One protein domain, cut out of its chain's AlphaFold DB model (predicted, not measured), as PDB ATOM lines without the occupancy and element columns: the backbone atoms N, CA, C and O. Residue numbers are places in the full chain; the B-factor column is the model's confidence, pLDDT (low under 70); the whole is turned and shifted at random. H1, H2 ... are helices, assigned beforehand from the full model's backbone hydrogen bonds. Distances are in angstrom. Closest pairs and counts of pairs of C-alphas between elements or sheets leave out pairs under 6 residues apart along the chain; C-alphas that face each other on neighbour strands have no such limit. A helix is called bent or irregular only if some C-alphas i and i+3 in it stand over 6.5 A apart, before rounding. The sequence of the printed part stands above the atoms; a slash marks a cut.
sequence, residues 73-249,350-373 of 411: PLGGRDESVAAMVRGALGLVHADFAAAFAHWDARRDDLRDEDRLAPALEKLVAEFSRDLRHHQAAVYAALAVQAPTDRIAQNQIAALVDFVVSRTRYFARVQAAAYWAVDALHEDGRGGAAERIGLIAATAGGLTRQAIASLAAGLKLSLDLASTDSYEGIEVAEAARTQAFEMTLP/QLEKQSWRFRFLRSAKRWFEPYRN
ATOM      1  N   PRO A  73      97.287 184.889 163.372       32.47
ATOM      2  CA  PRO A  73      96.390 185.198 162.271       32.47
ATOM      3  C   PRO A  73      96.628 184.162 161.165       32.47
ATOM      4  O   PRO A  73      97.767 183.749 160.942       32.47
ATOM      5  N   LEU A  74      95.553 183.696 160.525       38.78
ATOM      6  CA  LEU A  74      95.575 182.582 159.566       38.78
ATOM      7  C   LEU A  74      96.663 182.726 158.476       38.78
ATOM      8  O   LEU A  74      97.127 181.717 157.963       38.78
ATOM      9  N   GLY A  75      97.138 183.948 158.199       47.62
ATOM     10  CA  GLY A  75      98.262 184.252 157.302       47.62
ATOM     11  C   GLY A  75      99.657 184.377 157.946       47.62
ATOM     12  O   GLY A  75     100.436 185.185 157.460       47.62
ATOM     13  N   GLY A  76      99.950 183.676 159.052       62.94
ATOM     14  CA  GLY A  76     101.259 183.718 159.740       62.94
ATOM     15  C   GLY A  76     101.815 182.362 160.208       62.94
ATOM     16  O   GLY A  76     102.821 182.306 160.924       62.94
ATOM     17  N   ARG A  77     101.115 181.257 159.906       74.44
ATOM     18  CA  ARG A  77     101.477 179.908 160.383       74.44
ATOM     19  C   ARG A  77     102.743 179.404 159.709       74.44
ATOM     20  O   ARG A  77     103.658 178.947 160.392       74.44
ATOM     21  N   ASP A  78     102.802 179.537 158.391       76.25
ATOM     22  CA  ASP A  78     103.925 179.065 157.590       76.25
ATOM     23  C   ASP A  78     105.197 179.845 157.911       76.25
ATOM     24  O   ASP A  78     106.266 179.254 158.046       76.25
ATOM     25  N   GLU A  79     105.071 181.157 158.101       77.00
ATOM     26  CA  GLU A  79     106.147 182.057 158.497       77.00
ATOM     27  C   GLU A  79     106.687 181.688 159.880       77.00
ATOM     28  O   GLU A  79     107.899 181.685 160.090       77.00
ATOM     29  N   SER A  80     105.807 181.315 160.814       78.44
ATOM     30  CA  SER A  80     106.204 180.893 162.163       78.44
ATOM     31  C   SER A  80     106.958 179.564 162.146       78.44
ATOM     32  O   SER A  80     108.002 179.442 162.790       78.44
ATOM     33  N   VAL A  81     106.470 178.571 161.391       83.12
ATOM     34  CA  VAL A  81     107.177 177.291 161.228       83.12
ATOM     35  C   VAL A  81     108.521 177.523 160.537       83.12
ATOM     36  O   VAL A  81     109.545 177.059 161.037       83.12
ATOM     37  N   ALA A  82     108.549 178.313 159.459       81.38
ATOM     38  CA  ALA A  82     109.775 178.670 158.751       81.38
ATOM     39  C   ALA A  82     110.797 179.347 159.675       81.38
ATOM     40  O   ALA A  82     111.962 178.956 159.686       81.38
ATOM     41  N   ALA A  83     110.376 180.338 160.466       79.81
ATOM     42  CA  ALA A  83     111.249 181.062 161.386       79.81
ATOM     43  C   ALA A  83     111.829 180.142 162.469       79.81
ATOM     44  O   ALA A  83     113.030 180.182 162.726       79.81
ATOM     45  N   MET A  84     111.006 179.271 163.061       83.38
ATOM     46  CA  MET A  84     111.454 178.318 164.085       83.38
ATOM     47  C   MET A  84     112.445 177.294 163.526       83.38
ATOM     48  O   MET A  84     113.461 177.005 164.157       83.38
ATOM     49  N   VAL A  85     112.177 176.772 162.329       86.75
ATOM     50  CA  VAL A  85     113.058 175.823 161.637       86.75
ATOM     51  C   VAL A  85     114.387 176.482 161.266       86.75
ATOM     52  O   VAL A  85     115.444 175.929 161.568       86.75
ATOM     53  N   ARG A  86     114.347 177.687 160.680       81.50
ATOM     54  CA  ARG A  86     115.541 178.490 160.359       81.50
ATOM     55  C   ARG A  86     116.363 178.793 161.601       81.50
ATOM     56  O   ARG A  86     117.574 178.620 161.574       81.50
ATOM     57  N   GLY A  87     115.712 179.212 162.683       80.56
ATOM     58  CA  GLY A  87     116.371 179.503 163.953       80.56
ATOM     59  C   GLY A  87     117.055 178.269 164.539       80.56
ATOM     60  O   GLY A  87     118.227 178.333 164.899       80.56
ATOM     61  N   ALA A  88     116.364 177.125 164.574       85.38
ATOM     62  CA  ALA A  88     116.937 175.871 165.063       85.38
ATOM     63  C   ALA A  88     118.144 175.424 164.222       85.38
ATOM     64  O   ALA A  88     119.180 175.060 164.772       85.38
ATOM     65  N   LEU A  89     118.035 175.504 162.896       85.69
ATOM     66  CA  LEU A  89     119.118 175.154 161.983       85.69
ATOM     67  C   LEU A  89     120.304 176.124 162.096       85.69
ATOM     68  O   LEU A  89     121.449 175.688 162.170       85.69
ATOM     69  N   GLY A  90     120.041 177.429 162.198       82.81
ATOM     70  CA  GLY A  90     121.069 178.442 162.434       82.81
ATOM     71  C   GLY A  90     121.838 178.199 163.734       82.81
ATOM     72  O   GLY A  90     123.063 178.284 163.746       82.81
ATOM     73  N   LEU A  91     121.146 177.809 164.811       83.00
ATOM     74  CA  LEU A  91     121.787 177.427 166.074       83.00
ATOM     75  C   LEU A  91     122.641 176.161 165.936       83.00
ATOM     76  O   LEU A  91     123.739 176.121 166.482       83.00
ATOM     77  N   VAL A  92     122.181 175.154 165.184       87.00
ATOM     78  CA  VAL A  92     122.981 173.954 164.875       87.00
ATOM     79  C   VAL A  92     124.280 174.337 164.169       87.00
ATOM     80  O   VAL A  92     125.346 173.910 164.605       87.00
ATOM     81  N   HIS A  93     124.218 175.166 163.125       85.31
ATOM     82  CA  HIS A  93     125.419 175.594 162.404       85.31
ATOM     83  C   HIS A  93     126.338 176.468 163.264       85.31
ATOM     84  O   HIS A  93     127.553 176.300 163.205       85.31
ATOM     85  N   ALA A  94     125.786 177.346 164.105       82.12
ATOM     86  CA  ALA A  94     126.578 178.154 165.029       82.12
ATOM     87  C   ALA A  94     127.307 177.290 166.075       82.12
ATOM     88  O   ALA A  94     128.507 177.463 166.288       82.12
ATOM     89  N   ASP A  95     126.613 176.328 166.697       83.81
ATOM     90  CA  ASP A  95     127.221 175.399 167.656       83.81
ATOM     91  C   ASP A  95     128.226 174.449 166.975       83.81
ATOM     92  O   ASP A  95     129.257 174.134 167.573       83.81
ATOM     93  N   PHE A  96     127.971 174.028 165.728       86.69
ATOM     94  CA  PHE A  96     128.939 173.282 164.920       86.69
ATOM     95  C   PHE A  96     130.197 174.116 164.671       86.69
ATOM     96  O   PHE A  96     131.282 173.647 164.982       86.69
ATOM     97  N   ALA A  97     130.069 175.350 164.174       83.56
ATOM     98  CA  ALA A  97     131.205 176.217 163.854       83.56
ATOM     99  C   ALA A  97     132.046 176.564 165.094       83.56
ATOM    100  O   ALA A  97     133.274 176.497 165.055       83.56
ATOM    101  N   ALA A  98     131.395 176.860 166.223       80.75
ATOM    102  CA  ALA A  98     132.086 177.106 167.487       80.75
ATOM    103  C   ALA A  98     132.861 175.867 167.968       80.75
ATOM    104  O   ALA A  98     134.018 175.970 168.379       80.75
ATOM    105  N   ALA A  99     132.249 174.680 167.889       84.19
ATOM    106  CA  ALA A  99     132.921 173.430 168.233       84.19
ATOM    107  C   ALA A  99     134.013 173.056 167.221       84.19
ATOM    108  O   ALA A  99     135.037 172.505 167.607       84.19
ATOM    109  N   PHE A 100     133.817 173.370 165.945       84.19
ATOM    110  CA  PHE A 100     134.776 173.125 164.879       84.19
ATOM    111  C   PHE A 100     136.082 173.875 165.145       84.19
ATOM    112  O   PHE A 100     137.135 173.247 165.171       84.19
ATOM    113  N   ALA A 101     136.015 175.174 165.450       79.00
ATOM    114  CA  ALA A 101     137.194 175.958 165.823       79.00
ATOM    115  C   ALA A 101     137.865 175.440 167.111       79.00
ATOM    116  O   ALA A 101     139.088 175.429 167.227       79.00
ATOM    117  N   HIS A 102     137.072 174.973 168.082       82.19
ATOM    118  CA  HIS A 102     137.607 174.370 169.306       82.19
ATOM    119  C   HIS A 102     138.392 173.078 169.037       82.19
ATOM    120  O   HIS A 102     139.447 172.863 169.633       82.19
ATOM    121  N   TRP A 103     137.868 172.212 168.168       82.94
ATOM    122  CA  TRP A 103     138.481 170.925 167.846       82.94
ATOM    123  C   TRP A 103     139.685 171.044 166.921       82.94
ATOM    124  O   TRP A 103     140.598 170.238 167.058       82.94
ATOM    125  N   ASP A 104     139.734 172.060 166.062       80.94
ATOM    126  CA  ASP A 104     140.915 172.370 165.249       80.94
ATOM    127  C   ASP A 104     142.158 172.571 166.134       80.94
ATOM    128  O   ASP A 104     143.179 171.898 165.987       80.94
ATOM    129  N   ALA A 105     142.019 173.373 167.195       78.12
ATOM    130  CA  ALA A 105     143.074 173.592 168.187       78.12
ATOM    131  C   ALA A 105     143.439 172.337 169.014       78.12
ATOM    132  O   ALA A 105     144.417 172.353 169.762       78.12
ATOM    133  N   ARG A 106     142.644 171.265 168.923       84.94
ATOM    134  CA  ARG A 106     142.784 170.015 169.691       84.94
ATOM    135  C   ARG A 106     142.819 168.783 168.792       84.94
ATOM    136  O   ARG A 106     142.473 167.687 169.230       84.94
ATOM    137  N   ARG A 107     143.215 168.953 167.532       80.75
ATOM    138  CA  ARG A 107     143.106 167.914 166.505       80.75
ATOM    139  C   ARG A 107     143.822 166.613 166.880       80.75
ATOM    140  O   ARG A 107     143.328 165.531 166.575       80.75
ATOM    141  N   ASP A 108     144.927 166.706 167.616       84.25
ATOM    142  CA  ASP A 108     145.683 165.540 168.081       84.25
ATOM    143  C   ASP A 108     144.906 164.650 169.066       84.25
ATOM    144  O   ASP A 108     145.098 163.433 169.064       84.25
ATOM    145  N   ASP A 109     143.959 165.207 169.831       82.62
ATOM    146  CA  ASP A 109     143.100 164.437 170.746       82.62
ATOM    147  C   ASP A 109     142.128 163.506 169.998       82.62
ATOM    148  O   ASP A 109     141.554 162.591 170.592       82.62
ATOM    149  N   LEU A 110     141.913 163.747 168.700       85.19
ATOM    150  CA  LEU A 110     140.934 163.043 167.869       85.19
ATOM    151  C   LEU A 110     141.539 161.878 167.068       85.19
ATOM    152  O   LEU A 110     140.822 161.215 166.321       85.19
ATOM    153  N   ARG A 111     142.840 161.603 167.234       86.75
ATOM    154  CA  ARG A 111     143.555 160.523 166.528       86.75
ATOM    155  C   ARG A 111     143.367 159.138 167.163       86.75
ATOM    156  O   ARG A 111     143.623 158.121 166.517       86.75
ATOM    157  N   ASP A 112     142.928 159.070 168.420       86.44
ATOM    158  CA  ASP A 112     142.664 157.811 169.131       86.44
ATOM    159  C   ASP A 112     141.295 157.227 168.736       86.44
ATOM    160  O   ASP A 112     140.288 157.400 169.425       86.44
ATOM    161  N   GLU A 113     141.254 156.551 167.584       88.69
ATOM    162  CA  GLU A 113     140.050 155.888 167.062       88.69
ATOM    163  C   GLU A 113     139.423 154.906 168.064       88.69
ATOM    164  O   GLU A 113     138.201 154.905 168.217       88.69
ATOM    165  N   ASP A 114     140.229 154.093 168.756       88.81
ATOM    166  CA  ASP A 114     139.733 153.023 169.633       88.81
ATOM    167  C   ASP A 114     138.900 153.587 170.786       88.81
ATOM    168  O   ASP A 114     137.932 152.970 171.241       88.81
ATOM    169  N   ARG A 115     139.235 154.800 171.228       88.88
ATOM    170  CA  ARG A 115     138.443 155.551 172.196       88.88
ATOM    171  C   ARG A 115     137.324 156.361 171.543       88.88
ATOM    172  O   ARG A 115     136.222 156.439 172.098       88.88
ATOM    173  N   LEU A 116     137.600 157.008 170.413       89.06
ATOM    174  CA  LEU A 116     136.693 157.980 169.809       89.06
ATOM    175  C   LEU A 116     135.504 157.323 169.100       89.06
ATOM    176  O   LEU A 116     134.371 157.762 169.308       89.06
ATOM    177  N   ALA A 117     135.729 156.276 168.299       90.81
ATOM    178  CA  ALA A 117     134.667 155.632 167.528       90.81
ATOM    179  C   ALA A 117     133.540 155.105 168.434       90.81
ATOM    180  O   ALA A 117     132.395 155.508 168.213       90.81
ATOM    181  N   PRO A 118     133.808 154.340 169.516       91.81
ATOM    182  CA  PRO A 118     132.741 153.874 170.406       91.81
ATOM    183  C   PRO A 118     132.005 155.018 171.118       91.81
ATOM    184  O   PRO A 118     130.802 154.923 171.376       91.81
ATOM    185  N   ALA A 119     132.703 156.113 171.441       92.38
ATOM    186  CA  ALA A 119     132.091 157.278 172.074       92.38
ATOM    187  C   ALA A 119     131.135 158.008 171.116       92.38
ATOM    188  O   ALA A 119     130.009 158.334 171.506       92.38
ATOM    189  N   LEU A 120     131.549 158.225 169.864       92.12
ATOM    190  CA  LEU A 120     130.703 158.827 168.834       92.12
ATOM    191  C   LEU A 120     129.524 157.914 168.477       92.12
ATOM    192  O   LEU A 120     128.391 158.387 168.454       92.12
ATOM    193  N   GLU A 121     129.761 156.613 168.279       95.06
ATOM    194  CA  GLU A 121     128.710 155.613 168.030       95.06
ATOM    195  C   GLU A 121     127.651 155.644 169.130       95.06
ATOM    196  O   GLU A 121     126.456 155.723 168.839       95.06
ATOM    197  N   LYS A 122     128.077 155.661 170.399       93.62
ATOM    198  CA  LYS A 122     127.169 155.753 171.546       93.62
ATOM    199  C   LYS A 122     126.332 157.032 171.510       93.62
ATOM    200  O   LYS A 122     125.115 156.953 171.647       93.62
ATOM    201  N   LEU A 123     126.952 158.196 171.309       94.31
ATOM    202  CA  LEU A 123     126.245 159.485 171.285       94.31
ATOM    203  C   LEU A 123     125.253 159.584 170.116       94.31
ATOM    204  O   LEU A 123     124.138 160.081 170.285       94.31
ATOM    205  N   VAL A 124     125.632 159.082 168.937       96.31
ATOM    206  CA  VAL A 124     124.769 159.033 167.747       96.31
ATOM    207  C   VAL A 124     123.614 158.048 167.945       96.31
ATOM    208  O   VAL A 124     122.468 158.377 167.629       96.31
ATOM    209  N   ALA A 125     123.876 156.877 168.529       95.69
ATOM    210  CA  ALA A 125     122.847 155.892 168.852       95.69
ATOM    211  C   ALA A 125     121.863 156.406 169.916       95.69
ATOM    212  O   ALA A 125     120.655 156.211 169.772       95.69
ATOM    213  N   GLU A 126     122.348 157.097 170.952       94.56
ATOM    214  CA  GLU A 126     121.510 157.742 171.969       94.56
ATOM    215  C   GLU A 126     120.598 158.802 171.342       94.56
ATOM    216  O   GLU A 126     119.385 158.746 171.537       94.56
ATOM    217  N   PHE A 127     121.143 159.705 170.516       96.62
ATOM    218  CA  PHE A 127     120.337 160.717 169.826       96.62
ATOM    219  C   PHE A 127     119.279 160.085 168.908       96.62
ATOM    220  O   PHE A 127     118.117 160.497 168.926       96.62
ATOM    221  N   SER A 128     119.658 159.056 168.140       97.44
ATOM    222  CA  SER A 128     118.747 158.308 167.266       97.44
ATOM    223  C   SER A 128     117.600 157.664 168.048       97.44
ATOM    224  O   SER A 128     116.426 157.832 167.702       97.44
ATOM    225  N   ARG A 129     117.926 156.967 169.144       96.88
ATOM    226  CA  ARG A 129     116.947 156.319 170.022       96.88
ATOM    227  C   ARG A 129     115.988 157.337 170.630       96.88
ATOM    228  O   ARG A 129     114.782 157.097 170.618       96.88
ATOM    229  N   ASP A 130     116.502 158.448 171.144       96.06
ATOM    230  CA  ASP A 130     115.689 159.457 171.819       96.06
ATOM    231  C   ASP A 130     114.770 160.184 170.813       96.06
ATOM    232  O   ASP A 130     113.571 160.329 171.063       96.06
ATOM    233  N   LEU A 131     115.276 160.533 169.620       97.25
ATOM    234  CA  LEU A 131     114.459 161.090 168.535       97.25
ATOM    235  C   LEU A 131     113.339 160.121 168.129       97.25
ATOM    236  O   LEU A 131     112.173 160.516 168.036       97.25
ATOM    237  N   ARG A 132     113.677 158.840 167.927       96.69
ATOM    238  CA  ARG A 132     112.706 157.784 167.605       96.69
ATOM    239  C   ARG A 132     111.663 157.635 168.708       96.69
ATOM    240  O   ARG A 132     110.484 157.492 168.399       96.69
ATOM    241  N   HIS A 133     112.076 157.675 169.974       95.75
ATOM    242  CA  HIS A 133     111.174 157.584 171.120       95.75
ATOM    243  C   HIS A 133     110.137 158.712 171.108       95.75
ATOM    244  O   HIS A 133     108.941 158.439 171.195       95.75
ATOM    245  N   HIS A 134     110.567 159.963 170.915       96.38
ATOM    246  CA  HIS A 134     109.648 161.101 170.844       96.38
ATOM    247  C   HIS A 134     108.702 161.027 169.635       96.38
ATOM    248  O   HIS A 134     107.505 161.279 169.780       96.38
ATOM    249  N   GLN A 135     109.194 160.621 168.461       96.94
ATOM    250  CA  GLN A 135     108.345 160.391 167.282       96.94
ATOM    251  C   GLN A 135     107.307 159.283 167.536       96.94
ATOM    252  O   GLN A 135     106.129 159.447 167.216       96.94
ATOM    253  N   ALA A 136     107.723 158.171 168.145       94.50
ATOM    254  CA  ALA A 136     106.845 157.052 168.475       94.50
ATOM    255  C   ALA A 136     105.802 157.420 169.542       94.50
ATOM    256  O   ALA A 136     104.673 156.940 169.481       94.50
ATOM    257  N   ALA A 137     106.146 158.297 170.489       91.88
ATOM    258  CA  ALA A 137     105.208 158.800 171.487       91.88
ATOM    259  C   ALA A 137     104.096 159.656 170.854       91.88
ATOM    260  O   ALA A 137     102.930 159.507 171.220       91.88
ATOM    261  N   VAL A 138     104.432 160.495 169.863       92.06
ATOM    262  CA  VAL A 138     103.439 161.238 169.066       92.06
ATOM    263  C   VAL A 138     102.536 160.272 168.299       92.06
ATOM    264  O   VAL A 138     101.316 160.356 168.422       92.06
ATOM    265  N   TYR A 139     103.124 159.317 167.575       93.50
ATOM    266  CA  TYR A 139     102.380 158.281 166.853       93.50
ATOM    267  C   TYR A 139     101.397 157.531 167.760       93.50
ATOM    268  O   TYR A 139     100.206 157.470 167.468       93.50
ATOM    269  N   ALA A 140     101.876 157.009 168.893       89.12
ATOM    270  CA  ALA A 140     101.058 156.236 169.823       89.12
ATOM    271  C   ALA A 140      99.914 157.072 170.415       89.12
ATOM    272  O   ALA A 140      98.798 156.573 170.562       89.12
ATOM    273  N   ALA A 141     100.165 158.349 170.719       86.56
ATOM    274  CA  ALA A 141      99.124 159.247 171.202       86.56
ATOM    275  C   ALA A 141      98.027 159.469 170.148       86.56
ATOM    276  O   ALA A 141      96.850 159.383 170.484       86.56
ATOM    277  N   LEU A 142      98.391 159.692 168.883       87.94
ATOM    278  CA  LEU A 142      97.429 159.896 167.788       87.94
ATOM    279  C   LEU A 142      96.661 158.617 167.422       87.94
ATOM    280  O   LEU A 142      95.489 158.681 167.053       87.94
ATOM    281  N   ALA A 143      97.306 157.454 167.540       86.62
ATOM    282  CA  ALA A 143      96.700 156.164 167.226       86.62
ATOM    283  C   ALA A 143      95.584 155.779 168.212       86.62
ATOM    284  O   ALA A 143      94.584 155.186 167.812       86.62
ATOM    285  N   VAL A 144      95.750 156.110 169.499       78.25
ATOM    286  CA  VAL A 144      94.854 155.656 170.580       78.25
ATOM    287  C   VAL A 144      93.820 156.713 170.982       78.25
ATOM    288  O   VAL A 144      92.763 156.363 171.498       78.25
ATOM    289  N   GLN A 145      94.106 157.996 170.753       71.62
ATOM    290  CA  GLN A 145      93.285 159.111 171.233       71.62
ATOM    291  C   GLN A 145      92.616 159.879 170.083       71.62
ATOM    292  O   GLN A 145      92.882 159.636 168.897       71.62
ATOM    293  N   ALA A 146      91.714 160.807 170.408       69.38
ATOM    294  CA  ALA A 146      91.288 161.791 169.422       69.38
ATOM    295  C   ALA A 146      92.480 162.717 169.105       69.38
ATOM    296  O   ALA A 146      93.218 163.095 170.017       69.38
ATOM    297  N   PRO A 147      92.695 163.122 167.841       68.56
ATOM    298  CA  PRO A 147      93.853 163.940 167.468       68.56
ATOM    299  C   PRO A 147      93.978 165.247 168.266       68.56
ATOM    300  O   PRO A 147      95.077 165.700 168.577       68.56
ATOM    301  N   THR A 148      92.847 165.835 168.652       68.75
ATOM    302  CA  THR A 148      92.767 167.069 169.444       68.75
ATOM    303  C   THR A 148      93.016 166.863 170.939       68.75
ATOM    304  O   THR A 148      93.012 167.832 171.700       68.75
ATOM    305  N   ASP A 149      93.220 165.623 171.391       75.88
ATOM    306  CA  ASP A 149      93.379 165.333 172.807       75.88
ATOM    307  C   ASP A 149      94.667 165.931 173.365       75.88
ATOM    308  O   ASP A 149      95.742 165.930 172.755       75.88
ATOM    309  N   ARG A 150      94.566 166.405 174.611       78.38
ATOM    310  CA  ARG A 150      95.675 167.039 175.334       78.38
ATOM    311  C   ARG A 150      96.921 166.151 175.391       78.38
ATOM    312  O   ARG A 150      98.030 166.671 175.429       78.38
ATOM    313  N   ILE A 151      96.753 164.829 175.391       75.62
ATOM    314  CA  ILE A 151      97.868 163.874 175.386       75.62
ATOM    315  C   ILE A 151      98.671 163.991 174.087       75.62
ATOM    316  O   ILE A 151      99.887 164.148 174.162       75.62
ATOM    317  N   ALA A 152      98.015 163.984 172.921       76.81
ATOM    318  CA  ALA A 152      98.686 164.136 171.630       76.81
ATOM    319  C   ALA A 152      99.428 165.478 171.545       76.81
ATOM    320  O   ALA A 152     100.615 165.511 171.224       76.81
ATOM    321  N   GLN A 153      98.778 166.566 171.965       83.69
ATOM    322  CA  GLN A 153      99.397 167.897 172.031       83.69
ATOM    323  C   GLN A 153     100.628 167.940 172.950       83.69
ATOM    324  O   GLN A 153     101.642 168.546 172.605       83.69
ATOM    325  N   ASN A 154     100.578 167.269 174.105       81.88
ATOM    326  CA  ASN A 154     101.719 167.191 175.018       81.88
ATOM    327  C   ASN A 154     102.896 166.414 174.405       81.88
ATOM    328  O   ASN A 154     104.040 166.832 174.578       81.88
ATOM    329  N   GLN A 155     102.638 165.311 173.689       87.25
ATOM    330  CA  GLN A 155     103.706 164.539 173.040       87.25
ATOM    331  C   GLN A 155     104.351 165.314 171.888       87.25
ATOM    332  O   GLN A 155     105.573 165.299 171.748       87.25
ATOM    333  N   ILE A 156     103.553 166.057 171.116       88.44
ATOM    334  CA  ILE A 156     104.068 166.940 170.062       88.44
ATOM    335  C   ILE A 156     104.964 168.024 170.672       88.44
ATOM    336  O   ILE A 156     106.080 168.244 170.201       88.44
ATOM    337  N   ALA A 157     104.524 168.661 171.759       87.44
ATOM    338  CA  ALA A 157     105.330 169.661 172.453       87.44
ATOM    339  C   ALA A 157     106.638 169.083 173.021       87.44
ATOM    340  O   ALA A 157     107.670 169.746 172.950       87.44
ATOM    341  N   ALA A 158     106.612 167.855 173.552       84.19
ATOM    342  CA  ALA A 158     107.809 167.171 174.041       84.19
ATOM    343  C   ALA A 158     108.812 166.873 172.913       84.19
ATOM    344  O   ALA A 158     110.010 167.071 173.102       84.19
ATOM    345  N   LEU A 159     108.339 166.459 171.732       92.31
ATOM    346  CA  LEU A 159     109.185 166.287 170.545       92.31
ATOM    347  C   LEU A 159     109.834 167.613 170.117       92.31
ATOM    348  O   LEU A 159     111.034 167.652 169.858       92.31
ATOM    349  N   VAL A 160     109.061 168.702 170.069       92.06
ATOM    350  CA  VAL A 160     109.570 170.040 169.717       92.06
ATOM    351  C   VAL A 160     110.647 170.504 170.707       92.06
ATOM    352  O   VAL A 160     111.718 170.941 170.287       92.06
ATOM    353  N   ASP A 161     110.397 170.361 172.012       85.75
ATOM    354  CA  ASP A 161     111.341 170.704 173.089       85.75
ATOM    355  C   ASP A 161     112.633 169.871 173.002       85.75
ATOM    356  O   ASP A 161     113.736 170.421 173.088       85.75
ATOM    357  N   PHE A 162     112.516 168.567 172.728       91.75
ATOM    358  CA  PHE A 162     113.658 167.683 172.488       91.75
ATOM    359  C   PHE A 162     114.515 168.163 171.313       91.75
ATOM    360  O   PHE A 162     115.731 168.299 171.461       91.75
ATOM    361  N   VAL A 163     113.910 168.452 170.154       90.50
ATOM    362  CA  VAL A 163     114.676 168.866 168.967       90.50
ATOM    363  C   VAL A 163     115.427 170.166 169.246       90.50
ATOM    364  O   VAL A 163     116.637 170.223 169.024       90.50
ATOM    365  N   VAL A 164     114.742 171.187 169.771       85.94
ATOM    366  CA  VAL A 164     115.346 172.503 170.045       85.94
ATOM    367  C   VAL A 164     116.476 172.409 171.075       85.94
ATOM    368  O   VAL A 164     117.506 173.065 170.921       85.94
ATOM    369  N   SER A 165     116.322 171.577 172.108       82.69
ATOM    370  CA  SER A 165     117.328 171.450 173.169       82.69
ATOM    371  C   SER A 165     118.516 170.559 172.793       82.69
ATOM    372  O   SER A 165     119.642 170.855 173.190       82.69
ATOM    373  N   ARG A 166     118.312 169.471 172.037       87.38
ATOM    374  CA  ARG A 166     119.340 168.429 171.837       87.38
ATOM    375  C   ARG A 166     120.163 168.589 170.569       87.38
ATOM    376  O   ARG A 166     121.339 168.223 170.576       87.38
ATOM    377  N   THR A 167     119.593 169.151 169.505       87.06
ATOM    378  CA  THR A 167     120.297 169.316 168.214       87.06
ATOM    379  C   THR A 167     121.555 170.177 168.328       87.06
ATOM    380  O   THR A 167     122.570 169.858 167.715       87.06
ATOM    381  N   ARG A 168     121.536 171.195 169.193       83.88
ATOM    382  CA  ARG A 168     122.686 172.063 169.497       83.88
ATOM    383  C   ARG A 168     123.886 171.303 170.064       83.88
ATOM    384  O   ARG A 168     124.995 171.404 169.551       83.88
ATOM    385  N   TYR A 169     123.668 170.489 171.098       83.62
ATOM    386  CA  TYR A 169     124.729 169.645 171.661       83.62
ATOM    387  C   TYR A 169     125.219 168.616 170.643       83.62
ATOM    388  O   TYR A 169     126.414 168.344 170.554       83.62
ATOM    389  N   PHE A 170     124.299 168.075 169.847       90.44
ATOM    390  CA  PHE A 170     124.616 167.093 168.821       90.44
ATOM    391  C   PHE A 170     125.448 167.679 167.667       90.44
ATOM    392  O   PHE A 170     126.273 166.977 167.084       90.44
ATOM    393  N   ALA A 171     125.319 168.976 167.376       87.56
ATOM    394  CA  ALA A 171     126.171 169.683 166.419       87.56
ATOM    395  C   ALA A 171     127.659 169.650 166.820       87.56
ATOM    396  O   ALA A 171     128.536 169.480 165.974       87.56
ATOM    397  N   ARG A 172     127.957 169.709 168.124       86.94
ATOM    398  CA  ARG A 172     129.336 169.645 168.645       86.94
ATOM    399  C   ARG A 172     129.969 168.267 168.461       86.94
ATOM    400  O   ARG A 172     131.162 168.167 168.192       86.94
ATOM    401  N   VAL A 173     129.157 167.212 168.577       90.56
ATOM    402  CA  VAL A 173     129.565 165.824 168.296       90.56
ATOM    403  C   VAL A 173     129.915 165.664 166.816       90.56
ATOM    404  O   VAL A 173     130.919 165.045 166.481       90.56
ATOM    405  N   GLN A 174     129.127 166.276 165.928       93.81
ATOM    406  CA  GLN A 174     129.385 166.260 164.486       93.81
ATOM    407  C   GLN A 174     130.672 167.000 164.111       93.81
ATOM    408  O   GLN A 174     131.408 166.517 163.256       93.81
ATOM    409  N   ALA A 175     130.980 168.120 164.773       89.12
ATOM    410  CA  ALA A 175     132.242 168.832 164.572       89.12
ATOM    411  C   ALA A 175     133.460 167.980 164.978       89.12
ATOM    412  O   ALA A 175     134.436 167.919 164.235       89.12
ATOM    413  N   ALA A 176     133.379 167.270 166.111       91.00
ATOM    414  CA  ALA A 176     134.424 166.331 166.531       91.00
ATOM    415  C   ALA A 176     134.610 165.198 165.510       91.00
ATOM    416  O   ALA A 176     135.734 164.867 165.142       91.00
ATOM    417  N   ALA A 177     133.502 164.626 165.027       92.81
ATOM    418  CA  ALA A 177     133.533 163.562 164.032       92.81
ATOM    419  C   ALA A 177     134.168 164.034 162.715       92.81
ATOM    420  O   ALA A 177     134.996 163.318 162.162       92.81
ATOM    421  N   TYR A 178     133.842 165.243 162.243       91.44
ATOM    422  CA  TYR A 178     134.453 165.815 161.041       91.44
ATOM    423  C   TYR A 178     135.981 165.895 161.165       91.44
ATOM    424  O   TYR A 178     136.699 165.382 160.308       91.44
ATOM    425  N   TRP A 179     136.483 166.495 162.247       88.69
ATOM    426  CA  TRP A 179     137.926 166.652 162.446       88.69
ATOM    427  C   TRP A 179     138.656 165.327 162.618       88.69
ATOM    428  O   TRP A 179     139.778 165.175 162.144       88.69
ATOM    429  N   ALA A 180     138.007 164.351 163.248       92.06
ATOM    430  CA  ALA A 180     138.552 163.013 163.382       92.06
ATOM    431  C   ALA A 180     138.696 162.297 162.034       92.06
ATOM    432  O   ALA A 180     139.728 161.675 161.797       92.06
ATOM    433  N   VAL A 181     137.712 162.418 161.129       91.88
ATOM    434  CA  VAL A 181     137.841 161.894 159.754       91.88
ATOM    435  C   VAL A 181     139.069 162.482 159.076       91.88
ATOM    436  O   VAL A 181     139.847 161.748 158.471       91.88
ATOM    437  N   ASP A 182     139.243 163.798 159.180       89.31
ATOM    438  CA  ASP A 182     140.337 164.492 158.511       89.31
ATOM    439  C   ASP A 182     141.706 164.108 159.096       89.31
ATOM    440  O   ASP A 182     142.606 163.730 158.348       89.31
ATOM    441  N   ALA A 183     141.833 164.092 160.428       89.62
ATOM    442  CA  ALA A 183     143.069 163.721 161.119       89.62
ATOM    443  C   ALA A 183     143.474 162.264 160.840       89.62
ATOM    444  O   ALA A 183     144.629 161.981 160.526       89.62
ATOM    445  N   LEU A 184     142.518 161.332 160.901       91.56
ATOM    446  CA  LEU A 184     142.774 159.918 160.615       91.56
ATOM    447  C   LEU A 184     143.143 159.694 159.144       91.56
ATOM    448  O   LEU A 184     143.971 158.834 158.846       91.56
ATOM    449  N   HIS A 185     142.550 160.456 158.223       90.31
ATOM    450  CA  HIS A 185     142.896 160.376 156.808       90.31
ATOM    451  C   HIS A 185     144.324 160.874 156.541       90.31
ATOM    452  O   HIS A 185     145.076 160.189 155.848       90.31
ATOM    453  N   GLU A 186     144.718 162.012 157.121       89.69
ATOM    454  CA  GLU A 186     146.087 162.546 157.019       89.69
ATOM    455  C   GLU A 186     147.140 161.596 157.607       89.69
ATOM    456  O   GLU A 186     148.227 161.461 157.046       89.69
ATOM    457  N   ASP A 187     146.797 160.868 158.672       91.06
ATOM    458  CA  ASP A 187     147.664 159.857 159.294       91.06
ATOM    459  C   ASP A 187     147.744 158.537 158.501       91.06
ATOM    460  O   ASP A 187     148.343 157.560 158.958       91.06
ATOM    461  N   GLY A 188     147.116 158.460 157.323       91.25
ATOM    462  CA  GLY A 188     147.070 157.248 156.502       91.25
ATOM    463  C   GLY A 188     146.184 156.140 157.082       91.25
ATOM    464  O   GLY A 188     146.202 155.008 156.597       91.25
ATOM    465  N   ARG A 189     145.365 156.442 158.098       93.56
ATOM    466  CA  ARG A 189     144.417 155.509 158.730       93.56
ATOM    467  C   ARG A 189     143.067 155.536 158.017       93.56
ATOM    468  O   ARG A 189     142.018 155.749 158.625       93.56
ATOM    469  N   GLY A 190     143.091 155.291 156.710       92.31
ATOM    470  CA  GLY A 190     141.930 155.443 155.835       92.31
ATOM    471  C   GLY A 190     140.691 154.639 156.255       92.31
ATOM    472  O   GLY A 190     139.592 155.183 156.249       92.31
ATOM    473  N   GLY A 191     140.851 153.388 156.708       93.19
ATOM    474  CA  GLY A 191     139.723 152.582 157.205       93.19
ATOM    475  C   GLY A 191     139.088 153.131 158.493       93.19
ATOM    476  O   GLY A 191     137.871 153.086 158.660       93.19
ATOM    477  N   ALA A 192     139.893 153.723 159.381       93.88
ATOM    478  CA  ALA A 192     139.392 154.399 160.579       93.88
ATOM    479  C   ALA A 192     138.628 155.682 160.205       93.88
ATOM    480  O   ALA A 192     137.536 155.935 160.716       93.88
ATOM    481  N   ALA A 193     139.170 156.461 159.262       94.12
ATOM    482  CA  ALA A 193     138.505 157.643 158.720       94.12
ATOM    483  C   ALA A 193     137.162 157.293 158.054       94.12
ATOM    484  O   ALA A 193     136.182 158.009 158.247       94.12
ATOM    485  N   GLU A 194     137.087 156.174 157.328       94.12
ATOM    486  CA  GLU A 194     135.857 155.662 156.712       94.12
ATOM    487  C   GLU A 194     134.777 155.351 157.763       94.12
ATOM    488  O   GLU A 194     133.638 155.819 157.657       94.12
ATOM    489  N   ARG A 195     135.150 154.628 158.829       95.06
ATOM    490  CA  ARG A 195     134.249 154.283 159.940       95.06
ATOM    491  C   ARG A 195     133.692 155.526 160.631       95.06
ATOM    492  O   ARG A 195     132.477 155.645 160.800       95.06
ATOM    493  N   ILE A 196     134.561 156.465 161.013       96.00
ATOM    494  CA  ILE A 196     134.135 157.732 161.629       96.00
ATOM    495  C   ILE A 196     133.295 158.556 160.647       96.00
ATOM    496  O   ILE A 196     132.297 159.161 161.045       96.00
ATOM    497  N   GLY A 197     133.640 158.530 159.361       95.94
ATOM    498  CA  GLY A 197     132.894 159.194 158.300       95.94
ATOM    499  C   GLY A 197     131.449 158.714 158.225       95.94
ATOM    500  O   GLY A 197     130.527 159.532 158.191       95.94
ATOM    501  N   LEU A 198     131.223 157.400 158.279       95.88
ATOM    502  CA  LEU A 198     129.872 156.837 158.275       95.88
ATOM    503  C   LEU A 198     129.061 157.277 159.505       95.88
ATOM    504  O   LEU A 198     127.880 157.624 159.387       95.88
ATOM    505  N   ILE A 199     129.701 157.334 160.677       96.69
ATOM    506  CA  ILE A 199     129.089 157.859 161.907       96.69
ATOM    507  C   ILE A 199     128.721 159.341 161.724       96.69
ATOM    508  O   ILE A 199     127.607 159.746 162.065       96.69
ATOM    509  N   ALA A 200     129.607 160.142 161.126       96.19
ATOM    510  CA  ALA A 200     129.374 161.557 160.846       96.19
ATOM    511  C   ALA A 200     128.221 161.774 159.848       96.19
ATOM    512  O   ALA A 200     127.366 162.637 160.070       96.19
ATOM    513  N   ALA A 201     128.150 160.976 158.778       96.94
ATOM    514  CA  ALA A 201     127.054 161.023 157.810       96.94
ATOM    515  C   ALA A 201     125.710 160.651 158.450       96.94
ATOM    516  O   ALA A 201     124.703 161.332 158.233       96.94
ATOM    517  N   THR A 202     125.710 159.629 159.309       97.06
ATOM    518  CA  THR A 202     124.539 159.221 160.100       97.06
ATOM    519  C   THR A 202     124.081 160.341 161.033       97.06
ATOM    520  O   THR A 202     122.892 160.661 161.083       97.06
ATOM    521  N   ALA A 203     125.011 160.989 161.735       96.88
ATOM    522  CA  ALA A 203     124.713 162.114 162.616       96.88
ATOM    523  C   ALA A 203     124.116 163.313 161.854       96.88
ATOM    524  O   ALA A 203     123.122 163.900 162.297       96.88
ATOM    525  N   GLY A 204     124.645 163.631 160.670       95.56
ATOM    526  CA  GLY A 204     124.067 164.660 159.803       95.56
ATOM    527  C   GLY A 204     122.654 164.302 159.339       95.56
ATOM    528  O   GLY A 204     121.732 165.111 159.466       95.56
ATOM    529  N   GLY A 205     122.434 163.058 158.901       95.44
ATOM    530  CA  GLY A 205     121.101 162.549 158.560       95.44
ATOM    531  C   GLY A 205     120.097 162.661 159.716       95.44
ATOM    532  O   GLY A 205     118.979 163.145 159.525       95.44
ATOM    533  N   LEU A 206     120.499 162.290 160.935       97.31
ATOM    534  CA  LEU A 206     119.668 162.398 162.140       97.31
ATOM    535  C   LEU A 206     119.350 163.848 162.515       97.31
ATOM    536  O   LEU A 206     118.224 164.138 162.916       97.31
ATOM    537  N   THR A 207     120.304 164.765 162.348       96.00
ATOM    538  CA  THR A 207     120.078 166.202 162.564       96.00
ATOM    539  C   THR A 207     118.998 166.720 161.622       96.00
ATOM    540  O   THR A 207     118.029 167.333 162.068       96.00
ATOM    541  N   ARG A 208     119.089 166.388 160.329       94.50
ATOM    542  CA  ARG A 208     118.080 166.772 159.329       94.50
ATOM    543  C   ARG A 208     116.714 166.152 159.618       94.50
ATOM    544  O   ARG A 208     115.697 166.836 159.515       94.50
ATOM    545  N   GLN A 209     116.666 164.894 160.059       96.12
ATOM    546  CA  GLN A 209     115.417 164.264 160.509       96.12
ATOM    547  C   GLN A 209     114.828 164.944 161.753       96.12
ATOM    548  O   GLN A 209     113.607 165.084 161.848       96.12
ATOM    549  N   ALA A 210     115.660 165.387 162.697       97.12
ATOM    550  CA  ALA A 210     115.210 166.123 163.874       97.12
ATOM    551  C   ALA A 210     114.597 167.476 163.477       97.12
ATOM    552  O   ALA A 210     113.482 167.781 163.892       97.12
ATOM    553  N   ILE A 211     115.257 168.241 162.602       94.88
ATOM    554  CA  ILE A 211     114.734 169.521 162.096       94.88
ATOM    555  C   ILE A 211     113.430 169.328 161.302       94.88
ATOM    556  O   ILE A 211     112.461 170.057 161.518       94.88
ATOM    557  N   ALA A 212     113.343 168.293 160.463       94.88
ATOM    558  CA  ALA A 212     112.087 167.921 159.806       94.88
ATOM    559  C   ALA A 212     110.987 167.558 160.824       94.88
ATOM    560  O   ALA A 212     109.830 167.935 160.655       94.88
ATOM    561  N   SER A 213     111.337 166.878 161.919       97.19
ATOM    562  CA  SER A 213     110.389 166.534 162.990       97.19
ATOM    563  C   SER A 213     109.884 167.759 163.748       97.19
ATOM    564  O   SER A 213     108.722 167.785 164.146       97.19
ATOM    565  N   LEU A 214     110.729 168.777 163.930       95.31
ATOM    566  CA  LEU A 214     110.328 170.070 164.487       95.31
ATOM    567  C   LEU A 214     109.282 170.740 163.592       95.31
ATOM    568  O   LEU A 214     108.216 171.109 164.079       95.31
ATOM    569  N   ALA A 215     109.556 170.847 162.290       93.00
ATOM    570  CA  ALA A 215     108.624 171.425 161.325       93.00
ATOM    571  C   ALA A 215     107.284 170.667 161.297       93.00
ATOM    572  O   ALA A 215     106.222 171.270 161.454       93.00
ATOM    573  N   ALA A 216     107.341 169.338 161.176       94.12
ATOM    574  CA  ALA A 216     106.169 168.469 161.164       94.12
ATOM    575  C   ALA A 216     105.370 168.542 162.476       94.12
ATOM    576  O   ALA A 216     104.144 168.606 162.455       94.12
ATOM    577  N   GLY A 217     106.050 168.581 163.626       93.69
ATOM    578  CA  GLY A 217     105.416 168.714 164.937       93.69
ATOM    579  C   GLY A 217     104.720 170.063 165.118       93.69
ATOM    580  O   GLY A 217     103.573 170.105 165.557       93.69
ATOM    581  N   LEU A 218     105.373 171.164 164.732       89.69
ATOM    582  CA  LEU A 218     104.772 172.500 164.779       89.69
ATOM    583  C   LEU A 218     103.545 172.590 163.870       89.69
ATOM    584  O   LEU A 218     102.489 173.030 164.326       89.69
ATOM    585  N   LYS A 219     103.661 172.116 162.623       88.69
ATOM    586  CA  LYS A 219     102.538 172.026 161.684       88.69
ATOM    587  C   LYS A 219     101.384 171.237 162.287       88.69
ATOM    588  O   LYS A 219     100.272 171.743 162.361       88.69
ATOM    589  N   LEU A 220     101.655 170.020 162.756       88.62
ATOM    590  CA  LEU A 220     100.635 169.147 163.320       88.62
ATOM    591  C   LEU A 220      99.944 169.800 164.525       88.62
ATOM    592  O   LEU A 220      98.724 169.759 164.623       88.62
ATOM    593  N   SER A 221     100.692 170.455 165.417       86.88
ATOM    594  CA  SER A 221     100.098 171.179 166.549       86.88
ATOM    595  C   SER A 221      99.177 172.316 166.090       86.88
ATOM    596  O   SER A 221      98.074 172.449 166.623       86.88
ATOM    597  N   LEU A 222      99.596 173.097 165.087       83.12
ATOM    598  CA  LEU A 222      98.800 174.191 164.519       83.12
ATOM    599  C   LEU A 222      97.540 173.684 163.808       83.12
ATOM    600  O   LEU A 222      96.468 174.257 163.995       83.12
ATOM    601  N   ASP A 223      97.661 172.609 163.030       84.00
ATOM    602  CA  ASP A 223      96.552 172.005 162.291       84.00
ATOM    603  C   ASP A 223      95.504 171.431 163.246       84.00
ATOM    604  O   ASP A 223      94.320 171.703 163.097       84.00
ATOM    605  N   LEU A 224      95.934 170.729 164.294       81.25
ATOM    606  CA  LEU A 224      95.038 170.177 165.314       81.25
ATOM    607  C   LEU A 224      94.377 171.246 166.198       81.25
ATOM    608  O   LEU A 224      93.363 170.976 166.838       81.25
ATOM    609  N   ALA A 225      94.951 172.448 166.268       77.25
ATOM    610  CA  ALA A 225      94.353 173.595 166.949       77.25
ATOM    611  C   ALA A 225      93.405 174.404 166.040       77.25
ATOM    612  O   ALA A 225      92.762 175.347 166.505       77.25
ATOM    613  N   SER A 226      93.338 174.064 164.752       71.94
ATOM    614  CA  SER A 226      92.613 174.782 163.710       71.94
ATOM    615  C   SER A 226      91.390 173.999 163.244       71.94
ATOM    616  O   SER A 226      91.424 172.779 163.163       71.94
ATOM    617  N   THR A 227      90.324 174.695 162.852       65.25
ATOM    618  CA  THR A 227      89.169 174.076 162.173       65.25
ATOM    619  C   THR A 227      89.374 173.908 160.666       65.25
ATOM    620  O   THR A 227      88.675 173.115 160.047       65.25
ATOM    621  N   ASP A 228      90.344 174.628 160.088       60.53
ATOM    622  CA  ASP A 228      90.398 174.867 158.635       60.53
ATOM    623  C   ASP A 228      91.518 174.111 157.880       60.53
ATOM    624  O   ASP A 228      91.723 174.366 156.696       60.53
ATOM    625  N   SER A 229      92.287 173.223 158.529       63.66
ATOM    626  CA  SER A 229      93.462 172.572 157.907       63.66
ATOM    627  C   SER A 229      93.322 171.052 157.818       63.66
ATOM    628  O   SER A 229      93.088 170.394 158.828       63.66
ATOM    629  N   TYR A 230      93.506 170.499 156.613       63.72
ATOM    630  CA  TYR A 230      93.255 169.083 156.310       63.72
ATOM    631  C   TYR A 230      94.503 168.191 156.398       63.72
ATOM    632  O   TYR A 230      94.419 167.055 156.852       63.72
ATOM    633  N   GLU A 231      95.688 168.680 156.037       68.88
ATOM    634  CA  GLU A 231      96.876 167.819 155.941       68.88
ATOM    635  C   GLU A 231      97.373 167.282 157.301       68.88
ATOM    636  O   GLU A 231      97.829 166.144 157.394       68.88
ATOM    637  N   GLY A 232      97.325 168.076 158.378       71.00
ATOM    638  CA  GLY A 232      97.682 167.591 159.719       71.00
ATOM    639  C   GLY A 232      96.690 166.552 160.251       71.00
ATOM    640  O   GLY A 232      97.084 165.637 160.978       71.00
ATOM    641  N   ILE A 233      95.427 166.646 159.825       76.69
ATOM    642  CA  ILE A 233      94.399 165.639 160.105       76.69
ATOM    643  C   ILE A 233      94.755 164.332 159.390       76.69
ATOM    644  O   ILE A 233      94.743 163.289 160.036       76.69
ATOM    645  N   GLU A 234      95.197 164.370 158.128       85.38
ATOM    646  CA  GLU A 234      95.640 163.160 157.415       85.38
ATOM    647  C   GLU A 234      96.813 162.451 158.112       85.38
ATOM    648  O   GLU A 234      96.853 161.221 158.183       85.38
ATOM    649  N   VAL A 235      97.781 163.207 158.646       88.31
ATOM    650  CA  VAL A 235      98.901 162.640 159.424       88.31
ATOM    651  C   VAL A 235      98.396 161.972 160.707       88.31
ATOM    652  O   VAL A 235      98.900 160.913 161.092       88.31
ATOM    653  N   ALA A 236      97.410 162.573 161.375       86.31
ATOM    654  CA  ALA A 236      96.814 162.017 162.583       86.31
ATOM    655  C   ALA A 236      95.972 160.763 162.299       86.31
ATOM    656  O   ALA A 236      96.092 159.768 163.010       86.31
ATOM    657  N   GLU A 237      95.162 160.775 161.241       87.12
ATOM    658  CA  GLU A 237      94.346 159.633 160.820       87.12
ATOM    659  C   GLU A 237      95.209 158.449 160.378       87.12
ATOM    660  O   GLU A 237      94.931 157.303 160.739       87.12
ATOM    661  N   ALA A 238      96.305 158.722 159.669       89.56
ATOM    662  CA  ALA A 238      97.257 157.702 159.247       89.56
ATOM    663  C   ALA A 238      97.877 156.936 160.425       89.56
ATOM    664  O   ALA A 238      98.197 155.758 160.274       89.56
ATOM    665  N   ALA A 239      97.997 157.543 161.613       90.12
ATOM    666  CA  ALA A 239      98.513 156.854 162.800       90.12
ATOM    667  C   ALA A 239      97.645 155.652 163.222       90.12
ATOM    668  O   ALA A 239      98.122 154.764 163.923       90.12
ATOM    669  N   ARG A 240      96.374 155.606 162.797       87.44
ATOM    670  CA  ARG A 240      95.438 154.513 163.106       87.44
ATOM    671  C   ARG A 240      95.521 153.342 162.130       87.44
ATOM    672  O   ARG A 240      95.031 152.261 162.445       87.44
ATOM    673  N   THR A 241      96.084 153.555 160.942       87.94
ATOM    674  CA  THR A 241      96.039 152.586 159.833       87.94
ATOM    675  C   THR A 241      97.416 152.182 159.319       87.94
ATOM    676  O   THR A 241      97.551 151.104 158.741       87.94
ATOM    677  N   GLN A 242      98.438 153.006 159.531       91.56
ATOM    678  CA  GLN A 242      99.803 152.758 159.075       91.56
ATOM    679  C   GLN A 242     100.681 152.238 160.209       91.56
ATOM    680  O   GLN A 242     100.496 152.600 161.368       91.56
ATOM    681  N   ALA A 243     101.690 151.436 159.867       91.88
ATOM    682  CA  ALA A 243     102.752 151.107 160.806       91.88
ATOM    683  C   ALA A 243     103.580 152.360 161.136       91.88
ATOM    684  O   ALA A 243     103.740 153.248 160.293       91.88
ATOM    685  N   PHE A 244     104.155 152.411 162.343       91.06
ATOM    686  CA  PHE A 244     105.033 153.513 162.750       91.06
ATOM    687  C   PHE A 244     106.174 153.728 161.748       91.06
ATOM    688  O   PHE A 244     106.434 154.852 161.332       91.06
ATOM    689  N   GLU A 245     106.845 152.649 161.349       88.88
ATOM    690  CA  GLU A 245     107.990 152.677 160.449       88.88
ATOM    691  C   GLU A 245     108.008 151.425 159.569       88.88
ATOM    692  O   GLU A 245     107.450 150.389 159.928       88.88
ATOM    693  N   MET A 246     108.686 151.530 158.429       85.56
ATOM    694  CA  MET A 246     109.005 150.420 157.540       85.56
ATOM    695  C   MET A 246     110.507 150.395 157.263       85.56
ATOM    696  O   MET A 246     111.169 151.435 157.315       85.56
ATOM    697  N   THR A 247     111.027 149.224 156.915       78.62
ATOM    698  CA  THR A 247     112.395 149.096 156.415       78.62
ATOM    699  C   THR A 247     112.473 149.698 155.014       78.62
ATOM    700  O   THR A 247     111.636 149.396 154.162       78.62
ATOM    701  N   LEU A 248     113.459 150.563 154.779       76.25
ATOM    702  CA  LEU A 248     113.772 151.028 153.432       76.25
ATOM    703  C   LEU A 248     114.389 149.884 152.611       76.25
ATOM    704  O   LEU A 248     115.031 149.004 153.187       76.25
ATOM    705  N   PRO A 249     114.200 149.864 151.282       67.19
ATOM    706  CA  PRO A 249     114.988 148.987 150.433       67.19
ATOM    707  C   PRO A 249     116.460 149.394 150.549       67.19
ATOM    708  O   PRO A 249     116.803 150.546 150.289       67.19
ATOM    709  N   GLN A 350     105.063 156.109 147.818       88.00
ATOM    710  CA  GLN A 350     104.820 154.744 148.296       88.00
ATOM    711  C   GLN A 350     105.153 154.645 149.788       88.00
ATOM    712  O   GLN A 350     104.356 154.112 150.560       88.00
ATOM    713  N   LEU A 351     106.276 155.239 150.204       88.12
ATOM    714  CA  LEU A 351     106.719 155.244 151.600       88.12
ATOM    715  C   LEU A 351     105.701 155.925 152.531       88.12
ATOM    716  O   LEU A 351     105.371 155.380 153.580       88.12
ATOM    717  N   GLU A 352     105.120 157.062 152.134       88.12
ATOM    718  CA  GLU A 352     104.098 157.782 152.924       88.12
ATOM    719  C   GLU A 352     102.764 157.023 153.060       88.12
ATOM    720  O   GLU A 352     101.909 157.388 153.875       88.12
ATOM    721  N   LYS A 353     102.527 156.006 152.222       89.56
ATOM    722  CA  LYS A 353     101.332 155.152 152.294       89.56
ATOM    723  C   LYS A 353     101.524 153.978 153.247       89.56
ATOM    724  O   LYS A 353     100.537 153.457 153.755       89.56
ATOM    725  N   GLN A 354     102.771 153.577 153.479       90.00
ATOM    726  CA  GLN A 354     103.120 152.380 154.244       90.00
ATOM    727  C   GLN A 354     103.709 152.701 155.625       90.00
ATOM    728  O   GLN A 354     103.606 151.878 156.532       90.00
ATOM    729  N   SER A 355     104.288 153.892 155.801       93.31
ATOM    730  CA  SER A 355     104.949 154.312 157.035       93.31
ATOM    731  C   SER A 355     104.461 155.675 157.509       93.31
ATOM    732  O   SER A 355     104.635 156.695 156.830       93.31
ATOM    733  N   TRP A 356     103.932 155.688 158.734       95.25
ATOM    734  CA  TRP A 356     103.515 156.915 159.398       95.25
ATOM    735  C   TRP A 356     104.689 157.874 159.581       95.25
ATOM    736  O   TRP A 356     104.554 159.062 159.306       95.25
ATOM    737  N   ARG A 357     105.866 157.379 159.988       95.12
ATOM    738  CA  ARG A 357     107.061 158.213 160.195       95.12
ATOM    739  C   ARG A 357     107.472 158.934 158.913       95.12
ATOM    740  O   ARG A 357     107.812 160.114 158.972       95.12
ATOM    741  N   PHE A 358     107.397 158.270 157.756       92.38
ATOM    742  CA  PHE A 358     107.672 158.917 156.467       92.38
ATOM    743  C   PHE A 358     106.635 159.986 156.129       92.38
ATOM    744  O   PHE A 358     107.017 161.088 155.740       92.38
ATOM    745  N   ARG A 359     105.343 159.698 156.327       93.38
ATOM    746  CA  ARG A 359     104.266 160.683 156.147       93.38
ATOM    747  C   ARG A 359     104.442 161.893 157.069       93.38
ATOM    748  O   ARG A 359     104.365 163.030 156.611       93.38
ATOM    749  N   PHE A 360     104.741 161.652 158.342       95.00
ATOM    750  CA  PHE A 360     105.001 162.683 159.340       95.00
ATOM    751  C   PHE A 360     106.166 163.581 158.912       95.00
ATOM    752  O   PHE A 360     105.986 164.788 158.787       95.00
ATOM    753  N   LEU A 361     107.332 163.012 158.589       93.81
ATOM    754  CA  LEU A 361     108.490 163.792 158.135       93.81
ATOM    755  C   LEU A 361     108.225 164.524 156.813       93.81
ATOM    756  O   LEU A 361     108.693 165.643 156.628       93.81
ATOM    757  N   ARG A 362     107.455 163.934 155.896       90.81
ATOM    758  CA  ARG A 362     107.110 164.561 154.613       90.81
ATOM    759  C   ARG A 362     106.170 165.749 154.761       90.81
ATOM    760  O   ARG A 362     106.257 166.668 153.950       90.81
ATOM    761  N   SER A 363     105.355 165.790 155.813       90.75
ATOM    762  CA  SER A 363     104.541 166.974 156.122       90.75
ATOM    763  C   SER A 363     105.388 168.233 156.363       90.75
ATOM    764  O   SER A 363     104.888 169.343 156.217       90.75
ATOM    765  N   ALA A 364     106.685 168.078 156.659       90.19
ATOM    766  CA  ALA A 364     107.630 169.182 156.780       90.19
ATOM    767  C   ALA A 364     108.147 169.730 155.443       90.19
ATOM    768  O   ALA A 364     108.766 170.789 155.459       90.19
ATOM    769  N   LYS A 365     107.927 169.050 154.304       87.06
ATOM    770  CA  LYS A 365     108.622 169.306 153.022       87.06
ATOM    771  C   LYS A 365     108.645 170.782 152.617       87.06
ATOM    772  O   LYS A 365     109.649 171.245 152.082       87.06
ATOM    773  N   ARG A 366     107.563 171.514 152.894       83.31
ATOM    774  CA  ARG A 366     107.453 172.950 152.611       83.31
ATOM    775  C   ARG A 366     108.503 173.794 153.340       83.31
ATOM    776  O   ARG A 366     109.001 174.758 152.776       83.31
ATOM    777  N   TRP A 367     108.849 173.437 154.576       86.25
ATOM    778  CA  TRP A 367     109.803 174.190 155.399       86.25
ATOM    779  C   TRP A 367     111.103 173.475 155.667       86.25
ATOM    780  O   TRP A 367     111.985 174.126 156.187       86.25
ATOM    781  N   PHE A 368     111.213 172.168 155.448       87.94
ATOM    782  CA  PHE A 368     112.459 171.414 155.553       87.94
ATOM    783  C   PHE A 368     112.249 170.006 154.995       87.94
ATOM    784  O   PHE A 368     111.450 169.233 155.524       87.94
ATOM    785  N   GLU A 369     112.999 169.634 153.957       86.69
ATOM    786  CA  GLU A 369     112.993 168.267 153.437       86.69
ATOM    787  C   GLU A 369     114.275 167.539 153.878       86.69
ATOM    788  O   GLU A 369     115.365 167.928 153.451       86.69
ATOM    789  N   PRO A 370     114.183 166.484 154.712       86.81
ATOM    790  CA  PRO A 370     115.368 165.768 155.188       86.81
ATOM    791  C   PRO A 370     116.060 164.966 154.076       86.81
ATOM    792  O   PRO A 370     117.268 164.770 154.137       86.81
ATOM    793  N   TYR A 371     115.305 164.554 153.052       86.94
ATOM    794  CA  TYR A 371     115.794 163.899 151.838       86.94
ATOM    795  C   TYR A 371     115.624 164.863 150.671       86.94
ATOM    796  O   TYR A 371     114.551 164.926 150.078       86.94
ATOM    797  N   ARG A 372     116.637 165.673 150.372       84.88
ATOM    798  CA  ARG A 372     116.490 166.819 149.462       84.88
ATOM    799  C   ARG A 372     116.072 166.371 148.059       84.88
ATOM    800  O   ARG A 372     116.743 165.560 147.419       84.88
ATOM    801  N   ASN A 373     114.917 166.856 147.601       83.31
ATOM    802  CA  ASN A 373     114.257 166.425 146.366       83.31
ATOM    803  C   ASN A 373     114.033 164.900 146.275       83.31
ATOM    804  O   ASN A 373     113.950 164.327 145.183       83.31
TER     805      ASN A 373
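This is residues 73 to 249 and 350 to 373 of the 411 residues of an uncharacterized protein of Mycobacterium decipiens (UniProt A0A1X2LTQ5). Four long helices, H1, H3, the bent H4 and H5, run lengthwise in an elongated bundle, with H4 between H1 and H3. H6 and H8 cross H5 toward one end, with tiny H7 joined to H8, and H2 sits at the other end in the turn from H1 to H3. The printed part has 201 residues with eight named helices, H1 to H8 in chain order, and no named strand, class all helix; it is compact, radius of gyration of the C-alphas 18.7 A, spanning 59 by 36 by 30 A.

H4, residues 150 to 186, was assigned as one helix by its hydrogen bonds but is bent: C-alphas 165 and 168 are 6.5 A apart, and arms H4a, residues 150 to 165, and H4b, residues 168 to 186, stand at a steep tilt of 42 degrees. H5, residues 190 to 224, the hub, forms a hairpin with H4b, closest C-alphas Val 181 and Ala 193, 4.4 A. H3, residues 113 to 144, forms a hairpin with H4a through residues 131 to 142 alone, closest C-alphas Ala 141 and Ala 152, 4.9 A. H1, residues 77 to 104, touches H4b with residues 91 to 104 alone, closest C-alphas Phe 96 and Ala 171, 4.8 A, and is apart from H3. H2, residues 107 to 110, touches H4b, closest C-alphas Leu 110 and Ala 180, 5.1 A. H6, residues 231 to 238, touches H5 about perpendicular at 73 degrees, closest C-alphas Leu 220 and Gly 232, 4.9 A. H8, residues 356 to 362, touches H5 about perpendicular at 90 degrees, closest C-alphas Ala 212 and Leu 361, 5.7 A. H7, residues 350 to 354, and H8 touch only at the corner, closest C-alphas Glu 352 and Arg 359, 4.3 A. Every O i to N i+4 pair is within hydrogen-bond range in H1, H4a, H5, H6, H7 and H8, against 26 of 28 in H3 and 13 of 15 in H4b; H2 is too short for one.

H5 measures 50.1 A, H3 45.3 A, H1 40.4 A, H4b 28.2 A and H4a 22.2 A from first to last C-alpha. H1 begins at C-alpha 77 (101.477, 179.908, 160.383) and H8 ends at C-alpha 362 (107.110, 164.561, 154.613).

The two C-alphas farthest apart, Gly 188 and Thr 227, are 60.6 A apart. Residues 250 to 349 are not printed; C-alphas 249 and 350 are 11.9 A apart across the cut. Of the links printed whole, none is long. The pLDDT is under 70 at residues 73 to 76, 146 to 148, 227 to 231 and 249.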